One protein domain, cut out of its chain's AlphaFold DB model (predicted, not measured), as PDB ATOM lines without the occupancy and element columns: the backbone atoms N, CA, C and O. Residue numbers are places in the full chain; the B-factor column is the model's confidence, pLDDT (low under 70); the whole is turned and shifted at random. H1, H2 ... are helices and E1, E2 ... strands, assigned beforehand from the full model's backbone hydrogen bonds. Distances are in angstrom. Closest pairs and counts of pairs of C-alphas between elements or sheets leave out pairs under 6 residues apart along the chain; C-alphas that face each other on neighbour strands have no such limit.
ATOM      1  N   ILE A  20     -63.226 152.932  -0.391       64.12
ATOM      2  CA  ILE A  20     -63.839 151.710   0.132       64.12
ATOM      3  C   ILE A  20     -63.926 150.710  -1.011       64.12
ATOM      4  O   ILE A  20     -64.588 150.961  -2.021       64.12
ATOM      5  N   LEU A  21     -63.272 149.572  -0.833       63.75
ATOM      6  CA  LEU A  21     -63.239 148.484  -1.790       63.75
ATOM      7  C   LEU A  21     -64.191 147.365  -1.335       63.75
ATOM      8  O   LEU A  21     -64.210 147.022  -0.144       63.75
ATOM      9  N   PRO A  22     -64.994 146.784  -2.247       56.94
ATOM     10  CA  PRO A  22     -65.644 145.507  -1.986       56.94
ATOM     11  C   PRO A  22     -64.544 144.455  -1.822       56.94
ATOM     12  O   PRO A  22     -63.682 144.311  -2.688       56.94
ATOM     13  N   GLY A  23     -64.515 143.779  -0.679       55.81
ATOM     14  CA  GLY A  23     -63.485 142.791  -0.413       55.81
ATOM     15  C   GLY A  23     -63.850 141.454  -1.039       55.81
ATOM     16  O   GLY A  23     -64.892 140.898  -0.705       55.81
ATOM     17  N   ASP A  24     -62.970 140.956  -1.908       52.78
ATOM     18  CA  ASP A  24     -62.760 139.507  -2.028       52.78
ATOM     19  C   ASP A  24     -61.368 139.112  -2.568       52.78
ATOM     20  O   ASP A  24     -60.882 138.060  -2.192       52.78
ATOM     21  N   ASP A  25     -60.634 139.946  -3.324       51.16
ATOM     22  CA  ASP A  25     -59.401 139.434  -3.981       51.16
ATOM     23  C   ASP A  25     -58.058 140.051  -3.538       51.16
ATOM     24  O   ASP A  25     -57.001 139.497  -3.839       51.16
ATOM     25  N   PHE A  26     -58.044 141.187  -2.831       49.38
ATOM     26  CA  PHE A  26     -56.784 141.913  -2.567       49.38
ATOM     27  C   PHE A  26     -56.127 141.592  -1.221       49.38
ATOM     28  O   PHE A  26     -54.903 141.627  -1.107       49.38
ATOM     29  N   PHE A  27     -56.926 141.258  -0.206       55.59
ATOM     30  CA  PHE A  27     -56.469 141.038   1.165       55.59
ATOM     31  C   PHE A  27     -57.090 139.724   1.639       55.59
ATOM     32  O   PHE A  27     -58.245 139.697   2.051       55.59
ATOM     33  N   ASN A  28     -56.355 138.617   1.483       60.22
ATOM     34  CA  ASN A  28     -56.785 137.242   1.785       60.22
ATOM     35  C   ASN A  28     -57.003 137.015   3.299       60.22
ATOM     36  O   ASN A  28     -56.302 136.216   3.926       60.22
ATOM     37  N   VAL A  29     -57.950 137.721   3.917       63.44
ATOM     38  CA  VAL A  29     -58.281 137.556   5.336       63.44
ATOM     39  C   VAL A  29     -59.256 136.386   5.519       63.44
ATOM     40  O   VAL A  29     -60.252 136.295   4.799       63.44
ATOM     41  N   PRO A  30     -59.025 135.480   6.490       69.38
ATOM     42  CA  PRO A  30     -59.937 134.370   6.737       69.38
ATOM     43  C   PRO A  30     -61.365 134.843   7.031       69.38
ATOM     44  O   PRO A  30     -61.576 135.693   7.896       69.38
ATOM     45  N   MET A  31     -62.360 134.191   6.417       69.88
ATOM     46  CA  MET A  31     -63.796 134.450   6.642       69.88
ATOM     47  C   MET A  31     -64.209 134.494   8.122       69.88
ATOM     48  O   MET A  31     -65.178 135.161   8.481       69.88
ATOM     49  N   ALA A  32     -63.482 133.790   8.994       74.44
ATOM     50  CA  ALA A  32     -63.714 133.788  10.435       74.44
ATOM     51  C   ALA A  32     -63.613 135.189  11.074       74.44
ATOM     52  O   ALA A  32     -64.268 135.440  12.086       74.44
ATOM     53  N   ILE A  33     -62.838 136.107  10.487       74.88
ATOM     54  CA  ILE A  33     -62.704 137.488  10.972       74.88
ATOM     55  C   ILE A  33     -64.017 138.257  10.793       74.88
ATOM     56  O   ILE A  33     -64.425 138.991  11.687       74.88
ATOM     57  N   PHE A  34     -64.766 138.020   9.713       76.69
ATOM     58  CA  PHE A  34     -66.044 138.704   9.461       76.69
ATOM     59  C   PHE A  34     -67.194 138.232  10.356       76.69
ATOM     60  O   PHE A  34     -68.296 138.770  10.288       76.69
ATOM     61  N   GLN A  35     -66.951 137.236  11.211       81.31
ATOM     62  CA  GLN A  35     -67.911 136.751  12.205       81.31
ATOM     63  C   GLN A  35     -67.702 137.377  13.589       81.31
ATOM     64  O   GLN A  35     -68.524 137.171  14.483       81.31
ATOM     65  N   LYS A  36     -66.616 138.133  13.782       86.19
ATOM     66  CA  LYS A  36     -66.287 138.815  15.036       86.19
ATOM     67  C   LYS A  36     -66.120 140.303  14.785       86.19
ATOM     68  O   LYS A  36     -65.717 140.702  13.699       86.19
ATOM     69  N   ALA A  37     -66.450 141.118  15.780       89.50
ATOM     70  CA  ALA A  37     -66.206 142.546  15.708       89.50
ATOM     71  C   ALA A  37     -66.016 143.156  17.094       89.50
ATOM     72  O   ALA A  37     -66.691 142.771  18.054       89.50
ATOM     73  N   THR A  38     -65.167 144.174  17.163       91.00
ATOM     74  CA  THR A  38     -65.171 145.152  18.244       91.00
ATOM     75  C   THR A  38     -66.295 146.152  17.993       91.00
ATOM     76  O   THR A  38     -66.423 146.716  16.907       91.00
ATOM     77  N   THR A  39     -67.125 146.386  19.003       91.56
ATOM     78  CA  THR A  39     -68.216 147.367  18.985       91.56
ATOM     79  C   THR A  39     -68.366 147.951  20.386       91.56
ATOM     80  O   THR A  39     -67.844 147.403  21.353       91.56
ATOM     81  N   LEU A  40     -69.081 149.065  20.500       88.25
ATOM     82  CA  LEU A  40     -69.390 149.695  21.785       88.25
ATOM     83  C   LEU A  40     -70.776 149.283  22.286       88.25
ATOM     84  O   LEU A  40     -71.589 148.763  21.514       88.25
ATOM     85  N   ASP A  41     -71.065 149.583  23.554       87.00
ATOM     86  CA  ASP A  41     -72.435 149.564  24.069       87.00
ATOM     87  C   ASP A  41     -73.324 150.536  23.284       87.00
ATOM     88  O   ASP A  41     -72.881 151.569  22.773       87.00
ATOM     89  N   THR A  42     -74.623 150.244  23.226       83.88
ATOM     90  CA  THR A  42     -75.592 150.992  22.404       83.88
ATOM     91  C   THR A  42     -75.740 152.468  22.775       83.88
ATOM     92  O   THR A  42     -76.244 153.247  21.964       83.88
ATOM     93  N   ASN A  43     -75.302 152.851  23.979       87.00
ATOM     94  CA  ASN A  43     -75.336 154.224  24.485       87.00
ATOM     95  C   ASN A  43     -74.218 155.108  23.910       87.00
ATOM     96  O   ASN A  43     -74.302 156.331  24.016       87.00
ATOM     97  N   TYR A  44     -73.194 154.518  23.291       91.94
ATOM     98  CA  TYR A  44     -72.114 155.269  22.662       91.94
ATOM     99  C   TYR A  44     -72.412 155.554  21.192       91.94
ATOM    100  O   TYR A  44     -72.978 154.739  20.457       91.94
ATOM    101  N   THR A  45     -72.006 156.742  20.750       93.12
ATOM    102  CA  THR A  45     -72.243 157.226  19.386       93.12
ATOM    103  C   THR A  45     -70.974 157.335  18.560       93.12
ATOM    104  O   THR A  45     -71.076 157.612  17.373       93.12
ATOM    105  N   PHE A  46     -69.793 157.128  19.138       93.44
ATOM    106  CA  PHE A  46     -68.545 157.210  18.391       93.44
ATOM    107  C   PHE A  46     -67.492 156.247  18.926       93.44
ATOM    108  O   PHE A  46     -67.453 155.981  20.123       93.44
ATOM    109  N   MET A  47     -66.641 155.761  18.026       93.44
ATOM    110  CA  MET A  47     -65.446 154.977  18.326       93.44
ATOM    111  C   MET A  47     -64.229 155.749  17.821       93.44
ATOM    112  O   MET A  47     -64.181 156.100  16.645       93.44
ATOM    113  N   GLY A  48     -63.274 156.023  18.709       91.50
ATOM    114  CA  GLY A  48     -62.004 156.662  18.371       91.50
ATOM    115  C   GLY A  48     -60.871 155.643  18.347       91.50
ATOM    116  O   GLY A  48     -60.789 154.787  19.227       91.50
ATOM    117  N   LEU A  49     -60.000 155.747  17.351       87.56
ATOM    118  CA  LEU A  49     -58.830 154.898  17.161       87.56
ATOM    119  C   LEU A  49     -57.625 155.814  17.014       87.56
ATOM    120  O   LEU A  49     -57.567 156.625  16.092       87.56
ATOM    121  N   ASN A  50     -56.680 155.688  17.935       84.06
ATOM    122  CA  ASN A  50     -55.414 156.399  17.875       84.06
ATOM    123  C   ASN A  50     -54.312 155.377  17.603       84.06
ATOM    124  O   ASN A  50     -54.051 154.511  18.443       84.06
ATOM    125  N   ILE A  51     -53.709 155.451  16.417       77.81
ATOM    126  CA  ILE A  51     -52.619 154.562  16.023       77.81
ATOM    127  C   ILE A  51     -51.296 155.282  16.290       77.81
ATOM    128  O   ILE A  51     -50.812 156.069  15.484       77.81
ATOM    129  N   GLY A  52     -50.700 155.001  17.445       70.62
ATOM    130  CA  GLY A  52     -49.360 155.479  17.771       70.62
ATOM    131  C   GLY A  52     -48.285 154.597  17.140       70.62
ATOM    132  O   GLY A  52     -48.333 153.371  17.251       70.62
ATOM    133  N   MET A  53     -47.277 155.211  16.525       65.19
ATOM    134  CA  MET A  53     -46.056 154.504  16.145       65.19
ATOM    135  C   MET A  53     -45.166 154.298  17.375       65.19
ATOM    136  O   MET A  53     -44.942 155.214  18.166       65.19
ATOM    137  N   GLY A  54     -44.635 153.085  17.534       61.81
ATOM    138  CA  GLY A  54     -43.580 152.824  18.511       61.81
ATOM    139  C   GLY A  54     -42.289 153.578  18.156       61.81
ATOM    140  O   GLY A  54     -42.089 153.947  16.998       61.81
ATOM    141  N   PRO A  55     -41.359 153.744  19.111       58.69
ATOM    142  CA  PRO A  55     -40.186 154.621  18.975       58.69
ATOM    143  C   PRO A  55     -39.213 154.238  17.846       58.69
ATOM    144  O   PRO A  55     -38.327 155.015  17.511       58.69
ATOM    145  N   ASN A  56     -39.353 153.039  17.274       57.72
ATOM    146  CA  ASN A  56     -38.459 152.502  16.248       57.72
ATOM    147  C   ASN A  56     -38.928 152.772  14.811       57.72
ATOM    148  O   ASN A  56     -38.199 152.458  13.873       57.72
ATOM    149  N   LEU A  57     -40.135 153.310  14.616       58.66
ATOM    150  CA  LEU A  57     -40.631 153.666  13.290       58.66
ATOM    151  C   LEU A  57     -40.346 155.148  13.028       58.66
ATOM    152  O   LEU A  57     -40.713 156.008  13.826       58.66
ATOM    153  N   LYS A  58     -39.659 155.447  11.923       56.84
ATOM    154  CA  LYS A  58     -39.364 156.827  11.525       56.84
ATOM    155  C   LYS A  58     -40.615 157.493  10.948       56.84
ATOM    156  O   LYS A  58     -41.367 156.851  10.224       56.84
ATOM    157  N   HIS A  59     -40.782 158.787  11.225       53.78
ATOM    158  CA  HIS A  59     -41.887 159.621  10.722       53.78
ATOM    159  C   HIS A  59     -41.956 159.685   9.186       53.78
ATOM    160  O   HIS A  59     -43.008 159.941   8.622       53.78
ATOM    161  N   GLU A  60     -40.844 159.399   8.506       53.91
ATOM    162  CA  GLU A  60     -40.745 159.350   7.041       53.91
ATOM    163  C   GLU A  60     -41.473 158.142   6.416       53.91
ATOM    164  O   GLU A  60     -41.603 158.059   5.194       53.91
ATOM    165  N   ASN A  61     -41.964 157.208   7.238       58.94
ATOM    166  CA  ASN A  61     -42.686 156.031   6.777       58.94
ATOM    167  C   ASN A  61     -44.192 156.308   6.773       58.94
ATOM    168  O   ASN A  61     -44.838 156.294   7.824       58.94
ATOM    169  N   SER A  62     -44.777 156.479   5.587       68.69
ATOM    170  CA  SER A  62     -46.232 156.436   5.433       68.69
ATOM    171  C   SER A  62     -46.756 155.069   5.883       68.69
ATOM    172  O   SER A  62     -46.211 154.026   5.506       68.69
ATOM    173  N   LEU A  63     -47.819 155.051   6.689       74.31
ATOM    174  CA  LEU A  63     -48.533 153.812   7.001       74.31
ATOM    175  C   LEU A  63     -49.738 153.672   6.091       74.31
ATOM    176  O   LEU A  63     -50.459 154.641   5.857       74.31
ATOM    177  N   LEU A  64     -49.981 152.446   5.649       76.12
ATOM    178  CA  LEU A  64     -51.223 152.055   5.027       76.12
ATOM    179  C   LEU A  64     -52.102 151.335   6.038       76.12
ATOM    180  O   LEU A  64     -51.746 150.257   6.512       76.12
ATOM    181  N   LEU A  65     -53.243 151.928   6.358       79.12
ATOM    182  CA  LEU A  65     -54.224 151.330   7.250       79.12
ATOM    183  C   LEU A  65     -55.371 150.765   6.428       79.12
ATOM    184  O   LEU A  65     -55.912 151.457   5.564       79.12
ATOM    185  N   ILE A  66     -55.752 149.527   6.728       81.00
ATOM    186  CA  ILE A  66     -56.891 148.853   6.115       81.00
ATOM    187  C   ILE A  66     -57.862 148.448   7.211       81.00
ATOM    188  O   ILE A  66     -57.598 147.544   8.003       81.00
ATOM    189  N   PHE A  67     -59.000 149.130   7.263       84.69
ATOM    190  CA  PHE A  67     -60.089 148.744   8.155       84.69
ATOM    191  C   PHE A  67     -60.973 147.729   7.459       84.69
ATOM    192  O   PHE A  67     -61.454 147.999   6.361       84.69
ATOM    193  N   HIS A  68     -61.234 146.605   8.119       85.38
ATOM    194  CA  HIS A  68     -62.172 145.600   7.648       85.38
ATOM    195  C   HIS A  68     -63.482 145.710   8.416       85.38
ATOM    196  O   HIS A  68     -63.514 145.609   9.648       85.38
ATOM    197  N   PHE A  69     -64.566 145.864   7.664       87.75
ATOM    198  CA  PHE A  69     -65.917 145.926   8.189       87.75
ATOM    199  C   PHE A  69     -66.782 144.826   7.583       87.75
ATOM    200  O   PHE A  69     -66.763 144.603   6.376       87.75
ATOM    201  N   ALA A  70     -67.567 144.175   8.424       88.56
ATOM    202  CA  ALA A  70     -68.587 143.212   8.075       88.56
ATOM    203  C   ALA A  70     -69.624 143.193   9.195       88.56
ATOM    204  O   ALA A  70     -69.309 143.122  10.387       88.56
ATOM    205  N   GLU A  71     -70.887 143.258   8.811       90.81
ATOM    206  CA  GLU A  71     -71.969 143.231   9.774       90.81
ATOM    207  C   GLU A  71     -72.176 141.815  10.321       90.81
ATOM    208  O   GLU A  71     -72.279 140.841   9.568       90.81
ATOM    209  N   ILE A  72     -72.249 141.723  11.650       87.94
ATOM    210  CA  ILE A  72     -72.342 140.466  12.401       87.94
ATOM    211  C   ILE A  72     -73.775 140.171  12.874       87.94
ATOM    212  O   ILE A  72     -74.101 139.029  13.196       87.94
ATOM    213  N   ASN A  73     -74.662 141.169  12.875       83.19
ATOM    214  CA  ASN A  73     -76.055 141.015  13.282       83.19
ATOM    215  C   ASN A  73     -76.932 140.458  12.146       83.19
ATOM    216  O   ASN A  73     -76.870 140.896  10.999       83.19
ATOM    217  N   GLY A  74     -77.780 139.477  12.474       70.75
ATOM    218  CA  GLY A  74     -78.521 138.685  11.483       70.75
ATOM    219  C   GLY A  74     -79.821 139.296  10.944       70.75
ATOM    220  O   GLY A  74     -80.191 138.991   9.814       70.75
ATOM    221  N   ASN A  75     -80.506 140.161  11.702       74.62
ATOM    222  CA  ASN A  75     -81.817 140.701  11.312       74.62
ATOM    223  C   ASN A  75     -81.728 142.177  10.926       74.62
ATOM    224  O   ASN A  75     -81.794 143.038  11.800       74.62
ATOM    225  N   ASN A  76     -81.594 142.432   9.618       70.31
ATOM    226  CA  ASN A  76     -81.610 143.752   8.970       70.31
ATOM    227  C   ASN A  76     -81.067 144.897   9.854       70.31
ATOM    228  O   ASN A  76     -81.801 145.833  10.193       70.31
ATOM    229  N   PRO A  77     -79.811 144.790  10.309       83.06
ATOM    230  CA  PRO A  77     -79.241 145.750  11.234       83.06
ATOM    231  C   PRO A  77     -79.149 147.120  10.573       83.06
ATOM    232  O   PRO A  77     -78.536 147.304   9.527       83.06
ATOM    233  N   ASN A  78     -79.733 148.117  11.225       90.56
ATOM    234  CA  ASN A  78     -79.620 149.503  10.804       90.56
ATOM    235  C   ASN A  78     -78.361 150.114  11.438       90.56
ATOM    236  O   ASN A  78     -78.463 150.942  12.354       90.56
ATOM    237  N   ARG A  79     -77.188 149.618  11.016       93.75
ATOM    238  CA  ARG A  79     -75.876 150.151  11.396       93.75
ATOM    239  C   ARG A  79     -75.361 151.067  10.297       93.75
ATOM    240  O   ARG A  79     -75.148 150.641   9.160       93.75
ATOM    241  N   ARG A  80     -75.155 152.333  10.656       95.50
ATOM    242  CA  ARG A  80     -74.651 153.340   9.729       95.50
ATOM    243  C   ARG A  80     -73.801 154.395  10.422       95.50
ATOM    244  O   ARG A  80     -74.269 155.034  11.370       95.50
ATOM    245  N   PHE A  81     -72.584 154.613   9.944       96.19
ATOM    246  CA  PHE A  81     -71.641 155.546  10.559       96.19
ATOM    247  C   PHE A  81     -70.814 156.317   9.528       96.19
ATOM    248  O   PHE A  81     -70.605 155.862   8.411       96.19
ATOM    249  N   ASP A  82     -70.388 157.513   9.905       95.75
ATOM    250  CA  ASP A  82     -69.437 158.336   9.168       95.75
ATOM    251  C   ASP A  82     -68.009 157.971   9.611       95.75
ATOM    252  O   ASP A  82     -67.794 157.632  10.778       95.75
ATOM    253  N   ILE A  83     -67.043 158.026   8.697       92.25
ATOM    254  CA  ILE A  83     -65.631 157.704   8.939       92.25
ATOM    255  C   ILE A  83     -64.817 158.979   8.762       92.25
ATOM    256  O   ILE A  83     -64.927 159.634   7.725       92.25
ATOM    257  N   TYR A  84     -64.004 159.304   9.763       90.56
ATOM    258  CA  TYR A  84     -63.155 160.488   9.789       90.56
ATOM    259  C   TYR A  84     -61.690 160.131  10.050       90.56
ATOM    260  O   TYR A  84     -61.434 159.174  10.785       90.56
ATOM    261  N   ASN A  85     -60.761 160.942   9.540       86.50
ATOM    262  CA  ASN A  85     -59.364 161.014   9.986       86.50
ATOM    263  C   ASN A  85     -59.092 162.458  10.427       86.50
ATOM    264  O   ASN A  85     -59.412 163.379   9.689       86.50
ATOM    265  N   ALA A  86     -58.589 162.662  11.647       84.62
ATOM    266  CA  ALA A  86     -58.209 163.976  12.183       84.62
ATOM    267  C   ALA A  86     -59.302 165.069  12.083       84.62
ATOM    268  O   ALA A  86     -59.022 166.260  12.143       84.62
ATOM    269  N   GLY A  87     -60.575 164.664  11.985       87.00
ATOM    270  CA  GLY A  87     -61.725 165.560  11.811       87.00
ATOM    271  C   GLY A  87     -62.218 165.702  10.367       87.00
ATOM    272  O   GLY A  87     -63.364 166.115  10.173       87.00
ATOM    273  N   ASP A  88     -61.436 165.276   9.378       87.62
ATOM    274  CA  ASP A  88     -61.817 165.266   7.967       87.62
ATOM    275  C   ASP A  88     -62.688 164.055   7.634       87.62
ATOM    276  O   ASP A  88     -62.418 162.930   8.055       87.62
ATOM    277  N   LEU A  89     -63.783 164.291   6.907       88.19
ATOM    278  CA  LEU A  89     -64.752 163.258   6.540       88.19
ATOM    279  C   LEU A  89     -64.243 162.451   5.344       88.19
ATOM    280  O   LEU A  89     -64.281 162.942   4.220       88.19
ATOM    281  N   LEU A  90     -63.898 161.189   5.581       85.31
ATOM    282  CA  LEU A  90     -63.420 160.263   4.550       85.31
ATOM    283  C   LEU A  90     -64.582 159.539   3.871       85.31
ATOM    284  O   LEU A  90     -64.621 159.365   2.658       85.31
ATOM    285  N   HIS A  91     -65.574 159.111   4.661       87.19
ATOM    286  CA  HIS A  91     -66.743 158.423   4.121       87.19
ATOM    287  C   HIS A  91     -68.011 158.732   4.906       87.19
ATOM    288  O   HIS A  91     -68.076 158.569   6.123       87.19
ATOM    289  N   ARG A  92     -69.071 159.116   4.192       92.69
ATOM    290  CA  ARG A  92     -70.370 159.444   4.786       92.69
ATOM    291  C   ARG A  92     -71.310 158.245   4.792       92.69
ATOM    292  O   ARG A  92     -71.531 157.620   3.760       92.69
ATOM    293  N   GLY A  93     -71.943 157.981   5.929       92.44
ATOM    294  CA  GLY A  93     -73.057 157.052   6.067       92.44
ATOM    295  C   GLY A  93     -72.727 155.632   5.625       92.44
ATOM    296  O   GLY A  93     -73.592 154.969   5.053       92.44
ATOM    297  N   PHE A  94     -71.498 155.185   5.884       91.94
ATOM    298  CA  PHE A  94     -71.050 153.832   5.607       91.94
ATOM    299  C   PHE A  94     -71.940 152.812   6.327       91.94
ATOM    300  O   PHE A  94     -72.281 152.987   7.500       91.94
ATOM    301  N   SER A  95     -72.326 151.757   5.612       91.44
ATOM    302  CA  SER A  95     -73.124 150.653   6.137       91.44
ATOM    303  C   SER A  95     -72.448 149.339   5.741       91.44
ATOM    304  O   SER A  95     -72.363 149.057   4.544       91.44
ATOM    305  N   PRO A  96     -71.913 148.571   6.706       89.38
ATOM    306  CA  PRO A  96     -71.198 147.342   6.398       89.38
ATOM    307  C   PRO A  96     -72.145 146.259   5.883       89.38
ATOM    308  O   PRO A  96     -73.248 146.072   6.401       89.38
ATOM    309  N   SER A  97     -71.684 145.509   4.884       85.25
ATOM    310  CA  SER A  97     -72.415 144.353   4.370       85.25
ATOM    311  C   SER A  97     -72.278 143.158   5.313       85.25
ATOM    312  O   SER A  97     -71.267 142.977   5.990       85.25
ATOM    313  N   ARG A  98     -73.311 142.317   5.384       80.06
ATOM    314  CA  ARG A  98     -73.286 141.130   6.247       80.06
ATOM    315  C   ARG A  98     -72.343 140.073   5.683       80.06
ATOM    316  O   ARG A  98     -72.531 139.650   4.544       80.06
ATOM    317  N   LEU A  99     -71.407 139.609   6.518       67.94
ATOM    318  CA  LEU A  99     -70.416 138.567   6.185       67.94
ATOM    319  C   LEU A  99     -69.628 138.835   4.889       67.94
ATOM    320  O   LEU A  99     -69.071 137.910   4.309       67.94
ATOM    321  N   GLN A 100     -69.607 140.083   4.435       66.81
ATOM    322  CA  GLN A 100     -68.883 140.529   3.257       66.81
ATOM    323  C   GLN A 100     -67.954 141.634   3.707       66.81
ATOM    324  O   GLN A 100     -68.381 142.568   4.389       66.81
ATOM    325  N   ALA A 101     -66.689 141.498   3.341       67.12
ATOM    326  CA  ALA A 101     -65.677 142.452   3.714       67.12
ATOM    327  C   ALA A 101     -65.885 143.756   2.949       67.12
ATOM    328  O   ALA A 101     -66.024 143.784   1.725       67.12
ATOM    329  N   ASN A 102     -65.859 144.856   3.677       68.44
ATOM    330  CA  ASN A 102     -65.645 146.172   3.117       68.44
ATOM    331  C   ASN A 102     -64.333 146.687   3.693       68.44
ATOM    332  O   ASN A 102     -64.194 146.770   4.917       68.44
ATOM    333  N   SER A 103     -63.388 147.005   2.813       69.62
ATOM    334  CA  SER A 103     -62.059 147.462   3.207       69.62
ATOM    335  C   SER A 103     -61.883 148.929   2.857       69.62
ATOM    336  O   SER A 103     -62.157 149.318   1.727       69.62
ATOM    337  N   GLY A 104     -61.450 149.745   3.815       69.19
ATOM    338  CA  GLY A 104     -61.083 151.143   3.575       69.19
ATOM    339  C   GLY A 104     -59.582 151.335   3.733       69.19
ATOM    340  O   GLY A 104     -59.058 150.991   4.791       69.19
ATOM    341  N   GLN A 105     -58.921 151.868   2.702       69.75
ATOM    342  CA  GLN A 105     -57.479 152.122   2.673       69.75
ATOM    343  C   GLN A 105     -57.184 153.598   2.969       69.75
ATOM    344  O   GLN A 105     -57.654 154.478   2.244       69.75
ATOM    345  N   PHE A 106     -56.378 153.863   3.997       69.88
ATOM    346  CA  PHE A 106     -56.044 155.221   4.431       69.88
ATOM    347  C   PHE A 106     -54.544 155.383   4.659       69.88
ATOM    348  O   PHE A 106     -53.893 154.488   5.202       69.88
ATOM    349  N   LEU A 107     -54.001 156.529   4.241       67.62
ATOM    350  CA  LEU A 107     -52.594 156.860   4.431       67.62
ATOM    351  C   LEU A 107     -52.403 157.705   5.685       67.62
ATOM    352  O   LEU A 107     -53.092 158.698   5.902       67.62
ATOM    353  N   TYR A 108     -51.441 157.297   6.501       67.75
ATOM    354  CA  TYR A 108     -50.962 158.094   7.616       67.75
ATOM    355  C   TYR A 108     -49.932 159.107   7.126       67.75
ATOM    356  O   TYR A 108     -48.874 158.708   6.635       67.75
ATOM    357  N   ASN A 109     -50.250 160.392   7.290       59.44
ATOM    358  CA  ASN A 109     -49.392 161.498   6.872       59.44
ATOM    359  C   ASN A 109     -49.040 162.489   7.988       59.44
ATOM    360  O   ASN A 109     -48.359 163.436   7.649       59.44
ATOM    361  N   ASP A 110     -49.514 162.307   9.234       61.72
ATOM    362  CA  ASP A 110     -49.031 162.967  10.476       61.72
ATOM    363  C   ASP A 110     -49.995 162.684  11.656       61.72
ATOM    364  O   ASP A 110     -49.551 162.398  12.771       61.72
ATOM    365  N   ASP A 111     -51.311 162.601  11.392       65.25
ATOM    366  CA  ASP A 111     -52.358 162.273  12.376       65.25
ATOM    367  C   ASP A 111     -53.045 160.922  12.077       65.25
ATOM    368  O   ASP A 111     -53.753 160.748  11.086       65.25
ATOM    369  N   ALA A 112     -52.853 159.921  12.947       74.88
ATOM    370  CA  ALA A 112     -53.463 158.591  12.812       74.88
ATOM    371  C   ALA A 112     -54.679 158.467  13.730       74.88
ATOM    372  O   ALA A 112     -54.840 157.486  14.467       74.88
ATOM    373  N   PHE A 113     -55.502 159.511  13.740       83.94
ATOM    374  CA  PHE A 113     -56.670 159.585  14.595       83.94
ATOM    375  C   PHE A 113     -57.928 159.350  13.772       83.94
ATOM    376  O   PHE A 113     -58.428 160.253  13.107       83.94
ATOM    377  N   TYR A 114     -58.454 158.130  13.833       87.50
ATOM    378  CA  TYR A 114     -59.672 157.765  13.124       87.50
ATOM    379  C   TYR A 114     -60.865 157.816  14.058       87.50
ATOM    380  O   TYR A 114     -60.802 157.361  15.200       87.50
ATOM    381  N   THR A 115     -61.974 158.351  13.564       92.81
ATOM    382  CA  THR A 115     -63.236 158.348  14.303       92.81
ATOM    383  C   THR A 115     -64.336 157.744  13.451       92.81
ATOM    384  O   THR A 115     -64.570 158.167  12.321       92.81
ATOM    385  N   LEU A 116     -65.046 156.772  14.017       95.25
ATOM    386  CA  LEU A 116     -66.275 156.229  13.455       95.25
ATOM    387  C   LEU A 116     -67.448 156.837  14.219       95.25
ATOM    388  O   LEU A 116     -67.592 156.590  15.414       95.25
ATOM    389  N   ASN A 117     -68.293 157.618  13.551       97.12
ATOM    390  CA  ASN A 117     -69.408 158.328  14.175       97.12
ATOM    391  C   ASN A 117     -70.742 157.734  13.741       97.12
ATOM    392  O   ASN A 117     -71.125 157.808  12.577       97.12
ATOM    393  N   LYS A 118     -71.500 157.191  14.691       97.12
ATOM    394  CA  LYS A 118     -72.879 156.744  14.490       97.12
ATOM    395  C   LYS A 118     -73.713 157.878  13.890       97.12
ATOM    396  O   LYS A 118     -73.866 158.943  14.487       97.12
ATOM    397  N   THR A 119     -74.311 157.624  12.730       96.56
ATOM    398  CA  THR A 119     -75.269 158.565  12.138       96.56
ATOM    399  C   THR A 119     -76.554 158.615  12.967       96.56
ATOM    400  O   THR A 119     -76.935 157.630  13.600       96.56
ATOM    401  N   ARG A 120     -77.289 159.734  12.912       94.44
ATOM    402  CA  ARG A 120     -78.574 159.883  13.627       94.44
ATOM    403  C   ARG A 120     -79.604 158.809  13.273       94.44
ATOM    404  O   ARG A 120     -80.441 158.478  14.100       94.44
ATOM    405  N   SER A 121     -79.558 158.295  12.045       92.56
ATOM    406  CA  SER A 121     -80.476 157.259  11.577       92.56
ATOM    407  C   SER A 121     -80.079 155.856  12.027       92.56
ATOM    408  O   SER A 121     -80.892 154.955  11.889       92.56
ATOM    409  N   SER A 122     -78.859 155.649  12.530       94.12
ATOM    410  CA  SER A 122     -78.380 154.334  12.953       94.12
ATOM    411  C   SER A 122     -78.933 153.966  14.323       94.12
ATOM    412  O   SER A 122     -78.937 154.771  15.252       94.12
ATOM    413  N   SER A 123     -79.353 152.715  14.476       92.25
ATOM    414  CA  SER A 123     -79.752 152.157  15.777       92.25
ATOM    415  C   SER A 123     -78.556 151.594  16.544       92.25
ATOM    416  O   SER A 123     -78.524 151.644  17.773       92.25
ATOM    417  N   LEU A 124     -77.523 151.163  15.820       93.75
ATOM    418  CA  LEU A 124     -76.354 150.476  16.359       93.75
ATOM    419  C   LEU A 124     -75.115 151.390  16.357       93.75
ATOM    420  O   LEU A 124     -75.027 152.287  15.509       93.75
ATOM    421  N   PRO A 125     -74.173 151.203  17.298       95.06
ATOM    422  CA  PRO A 125     -72.881 151.891  17.272       95.06
ATOM    423  C   PRO A 125     -72.041 151.460  16.052       95.06
ATOM    424  O   PRO A 125     -72.453 150.578  15.305       95.06
ATOM    425  N   PRO A 126     -70.883 152.067  15.776       95.25
ATOM    426  CA  PRO A 126     -69.939 151.534  14.792       95.25
ATOM    427  C   PRO A 126     -69.358 150.183  15.232       95.25
ATOM    428  O   PRO A 126     -69.397 149.848  16.417       95.25
ATOM    429  N   LEU A 127     -68.825 149.412  14.283       93.44
ATOM    430  CA  LEU A 127     -68.064 148.189  14.557       93.44
ATOM    431  C   LEU A 127     -66.804 148.142  13.696       93.44
ATOM    432  O   LEU A 127     -66.737 148.853  12.696       93.44
ATOM    433  N   ILE A 128     -65.851 147.295  14.074       91.19
ATOM    434  CA  ILE A 128     -64.647 146.965  13.301       91.19
ATOM    435  C   ILE A 128     -64.395 145.470  13.447       91.19
ATOM    436  O   ILE A 128     -64.459 144.954  14.560       91.19
ATOM    437  N   ASN A 129     -64.099 144.776  12.351       88.38
ATOM    438  CA  ASN A 129     -63.794 143.344  12.373       88.38
ATOM    439  C   ASN A 129     -62.289 143.092  12.462       88.38
ATOM    440  O   ASN A 129     -61.858 142.206  13.193       88.38
ATOM    441  N   ALA A 130     -61.491 143.877  11.735       84.81
ATOM    442  CA  ALA A 130     -60.034 143.849  11.820       84.81
ATOM    443  C   ALA A 130     -59.420 145.175  11.359       84.81
ATOM    444  O   ALA A 130     -60.061 145.959  10.649       84.81
ATOM    445  N   LEU A 131     -58.166 145.391  11.749       84.25
ATOM    446  CA  LEU A 131     -57.322 146.477  11.275       84.25
ATOM    447  C   LEU A 131     -55.977 145.895  10.828       84.25
ATOM    448  O   LEU A 131     -55.253 145.286  11.618       84.25
ATOM    449  N   GLU A 132     -55.626 146.117   9.571       80.81
ATOM    450  CA  GLU A 132     -54.284 145.846   9.069       80.81
ATOM    451  C   GLU A 132     -53.510 147.159   8.990       80.81
ATOM    452  O   GLU A 132     -54.042 148.187   8.562       80.81
ATOM    453  N   VAL A 133     -52.252 147.129   9.422       78.06
ATOM    454  CA  VAL A 133     -51.354 148.281   9.350       78.06
ATOM    455  C   VAL A 133     -50.088 147.839   8.638       78.06
ATOM    456  O   VAL A 133     -49.387 146.935   9.102       78.06
ATOM    457  N   TYR A 134     -49.790 148.483   7.517       76.00
ATOM    458  CA  TYR A 134     -48.580 148.249   6.745       76.00
ATOM    459  C   TYR A 134     -47.685 149.473   6.821       76.00
ATOM    460  O   TYR A 134     -48.146 150.590   6.607       76.00
ATOM    461  N   SER A 135     -46.397 149.280   7.087       73.06
ATOM    462  CA  SER A 135     -45.417 150.339   6.871       73.06
ATOM    463  C   SER A 135     -44.953 150.311   5.427       73.06
ATOM    464  O   SER A 135     -44.499 149.268   4.946       73.06
ATOM    465  N   LEU A 136     -45.026 151.461   4.768       70.94
ATOM    466  CA  LEU A 136     -44.394 151.667   3.483       70.94
ATOM    467  C   LEU A 136     -42.904 151.941   3.716       70.94
ATOM    468  O   LEU A 136     -42.529 153.005   4.207       70.94
ATOM    469  N   ILE A 137     -42.062 150.956   3.408       67.12
ATOM    470  CA  ILE A 137     -40.611 151.070   3.553       67.12
ATOM    471  C   ILE A 137     -40.036 151.479   2.200       67.12
ATOM    472  O   ILE A 137     -40.174 150.750   1.215       67.12
ATOM    473  N   ARG A 138     -39.380 152.642   2.158       63.75
ATOM    474  CA  ARG A 138     -38.525 153.031   1.031       63.75
ATOM    475  C   ARG A 138     -37.191 152.310   1.177       63.75
ATOM    476  O   ARG A 138     -36.469 152.557   2.142       63.75
ATOM    477  N   MET A 139     -36.875 151.413   0.248       59.25
ATOM    478  CA  MET A 139     -35.533 150.847   0.159       59.25
ATOM    479  C   MET A 139     -34.698 151.749  -0.747       59.25
ATOM    480  O   MET A 139     -34.920 151.805  -1.953       59.25
ATOM    481  N   GLU A 140     -33.749 152.482  -0.169       56.09
ATOM    482  CA  GLU A 140     -32.701 153.125  -0.959       56.09
ATOM    483  C   GLU A 140     -31.704 152.033  -1.360       56.09
ATOM    484  O   GLU A 140     -30.975 151.500  -0.519       56.09
ATOM    485  N   ASN A 141     -31.736 151.618  -2.630       49.66
ATOM    486  CA  ASN A 141     -30.884 150.547  -3.132       49.66
ATOM    487  C   ASN A 141     -29.400 150.877  -2.909       49.66
ATOM    488  O   ASN A 141     -28.890 151.923  -3.318       49.66
ATOM    489  N   PHE A 142     -28.677 149.938  -2.299       54.53
ATOM    490  CA  PHE A 142     -27.222 149.940  -2.305       54.53
ATOM    491  C   PHE A 142     -26.740 149.738  -3.753       54.53
ATOM    492  O   PHE A 142     -26.708 148.625  -4.263       54.53
ATOM    493  N   THR A 143     -26.322 150.842  -4.375       49.59
ATOM    494  CA  THR A 143     -25.563 150.972  -5.636       49.59
ATOM    495  C   THR A 143     -26.283 150.692  -6.975       49.59
ATOM    496  O   THR A 143     -26.682 149.576  -7.272       49.59
ATOM    497  N   THR A 144     -26.299 151.768  -7.786       48.50
ATOM    498  CA  THR A 144     -26.502 151.944  -9.247       48.50
ATOM    499  C   THR A 144     -27.902 151.789  -9.857       48.50
ATOM    500  O   THR A 144     -28.096 150.907 -10.678       48.50
ATOM    501  N   ASP A 145     -28.843 152.676  -9.515       54.41
ATOM    502  CA  ASP A 145     -29.412 153.751 -10.368       54.41
ATOM    503  C   ASP A 145     -30.359 154.599  -9.484       54.41
ATOM    504  O   ASP A 145     -30.975 154.073  -8.559       54.41
ATOM    505  N   SER A 146     -30.446 155.915  -9.689       54.38
ATOM    506  CA  SER A 146     -31.283 156.808  -8.860       54.38
ATOM    507  C   SER A 146     -32.782 156.732  -9.179       54.38
ATOM    508  O   SER A 146     -33.583 157.331  -8.461       54.38
ATOM    509  N   GLU A 147     -33.161 156.025 -10.248       56.03
ATOM    510  CA  GLU A 147     -34.560 155.830 -10.657       56.03
ATOM    511  C   GLU A 147     -35.234 154.590 -10.036       56.03
ATOM    512  O   GLU A 147     -36.464 154.536  -9.993       56.03
ATOM    513  N   ASP A 148     -34.479 153.644  -9.470       48.50
ATOM    514  CA  ASP A 148     -35.034 152.406  -8.909       48.50
ATOM    515  C   ASP A 148     -35.409 152.575  -7.427       48.50
ATOM    516  O   ASP A 148     -34.716 152.115  -6.516       48.50
ATOM    517  N   VAL A 149     -36.530 153.255  -7.168       52.78
ATOM    518  CA  VAL A 149     -37.154 153.279  -5.834       52.78
ATOM    519  C   VAL A 149     -38.089 152.080  -5.698       52.78
ATOM    520  O   VAL A 149     -39.214 152.097  -6.200       52.78
ATOM    521  N   GLU A 150     -37.648 151.049  -4.978       59.97
ATOM    522  CA  GLU A 150     -38.497 149.913  -4.616       59.97
ATOM    523  C   GLU A 150     -39.231 150.196  -3.293       59.97
ATOM    524  O   GLU A 150     -38.632 150.538  -2.266       59.97
ATOM    525  N   LEU A 151     -40.560 150.078  -3.327       58.16
ATOM    526  CA  LEU A 151     -41.432 150.214  -2.164       58.16
ATOM    527  C   LEU A 151     -41.843 148.827  -1.682       58.16
ATOM    528  O   LEU A 151     -42.469 148.071  -2.424       58.16
ATOM    529  N   VAL A 152     -41.547 148.519  -0.420       61.94
ATOM    530  CA  VAL A 152     -41.958 147.256   0.204       61.94
ATOM    531  C   VAL A 152     -43.009 147.528   1.273       61.94
ATOM    532  O   VAL A 152     -42.841 148.396   2.132       61.94
TER     533      VAL A 152
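What this domain is: This is residues 20 to 152 of the 160 residues of the protein "Malectin_like domain-containing protein" of Aegilops tauschii (UniProt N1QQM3). Two antiparallel sheets stand partly face to face as an open wedge: the curled sheet E1 E6 E3 E8 E9 slants towards the less curled sheet E2 E7 E4 E5, coming near it at the turn from E6 to E7 and spreading from it towards the short helix H1. The hairpin of E8 and E9 makes an arm at one end of the longest axis, and its tip, residues 142 to 147, sticks out free. The printed part has 133 residues, with named elements in the order E1 H1 E2 E3 E4 E5 E6 E7 E8 E9; the class is mostly strand, though under half of the residues are in named elements. The whole is only just loose, close to compact, with a radius of gyration of the C-alphas of 17.2 A, and only just elongated, spanning 60 by 30 by 24 A.

How they stand to each other: E1, residues 20 to 22, is an edge strand of the first sheet, which is strongly twisted and curled like part of a barrel. Its antiparallel neighbour is E6, residues 102 to 108, with N 21 and O 103 within hydrogen-bond range at 2.8 A. H1, residues 31 to 35, only grazes this sheet with its residues 33 to 34; its closest C-alpha pair with E8, residues 130 to 139, is Ile 33 and Ala 130, 7.0 A apart. In H1, 0 of 1 O i to N i+4 pairs and 2 of 2 O i to N i+3 pairs are within range. E2, residues 46 to 50, is an edge strand of the other sheet and antiparallel to E7, residues 113 to 118, with N 49 and O 114 at 2.8 A. E3, residues 63 to 69, is an inner strand between E6, with N 65 and O 106 at 2.9 A, and E8, with N 66 and O 132 at 2.8 A. E4, residues 81 to 85, is antiparallel to E7, with N 82 and O 117 at 2.8 A, and forms a hairpin with E5, residues 88 to 94, with N 83 and O 91 at 2.8 A. E8 pairs in a staggered way: residues 130 to 135 with E3, residues 137 to 139 with E9, residues 150 to 152, where N 137 and O 152 are 3.0 A apart. E1 and E5 are only just apart, at 8.3 A.

Where its parts are: E1 begins at C-alpha 20, (-63.839, 151.710, 0.132). E8 is the longest strand, 28.0 A from C-alpha 130 at (-60.034, 143.849, 11.820) to C-alpha 139. E6 measures 19.4 A, E3 19.1 A, E7 16.5 A, E5 14.9 A, E4 13.5 A and E2 13.2 A. E9 ends at C-alpha 152, (-41.958, 147.256, 0.204).

The domain as a whole: The two C-alphas farthest apart are those of Asn 75 and Thr 144, 60.1 A. The printed part has no cut. The links E2 to E3, E3 to E4 and E7 to E8 are long. The mean pLDDT of the printed part is 76.5, and residues 20 to 31, 53 to 62, 99 to 111 and 137 to 152 of the model are under 70.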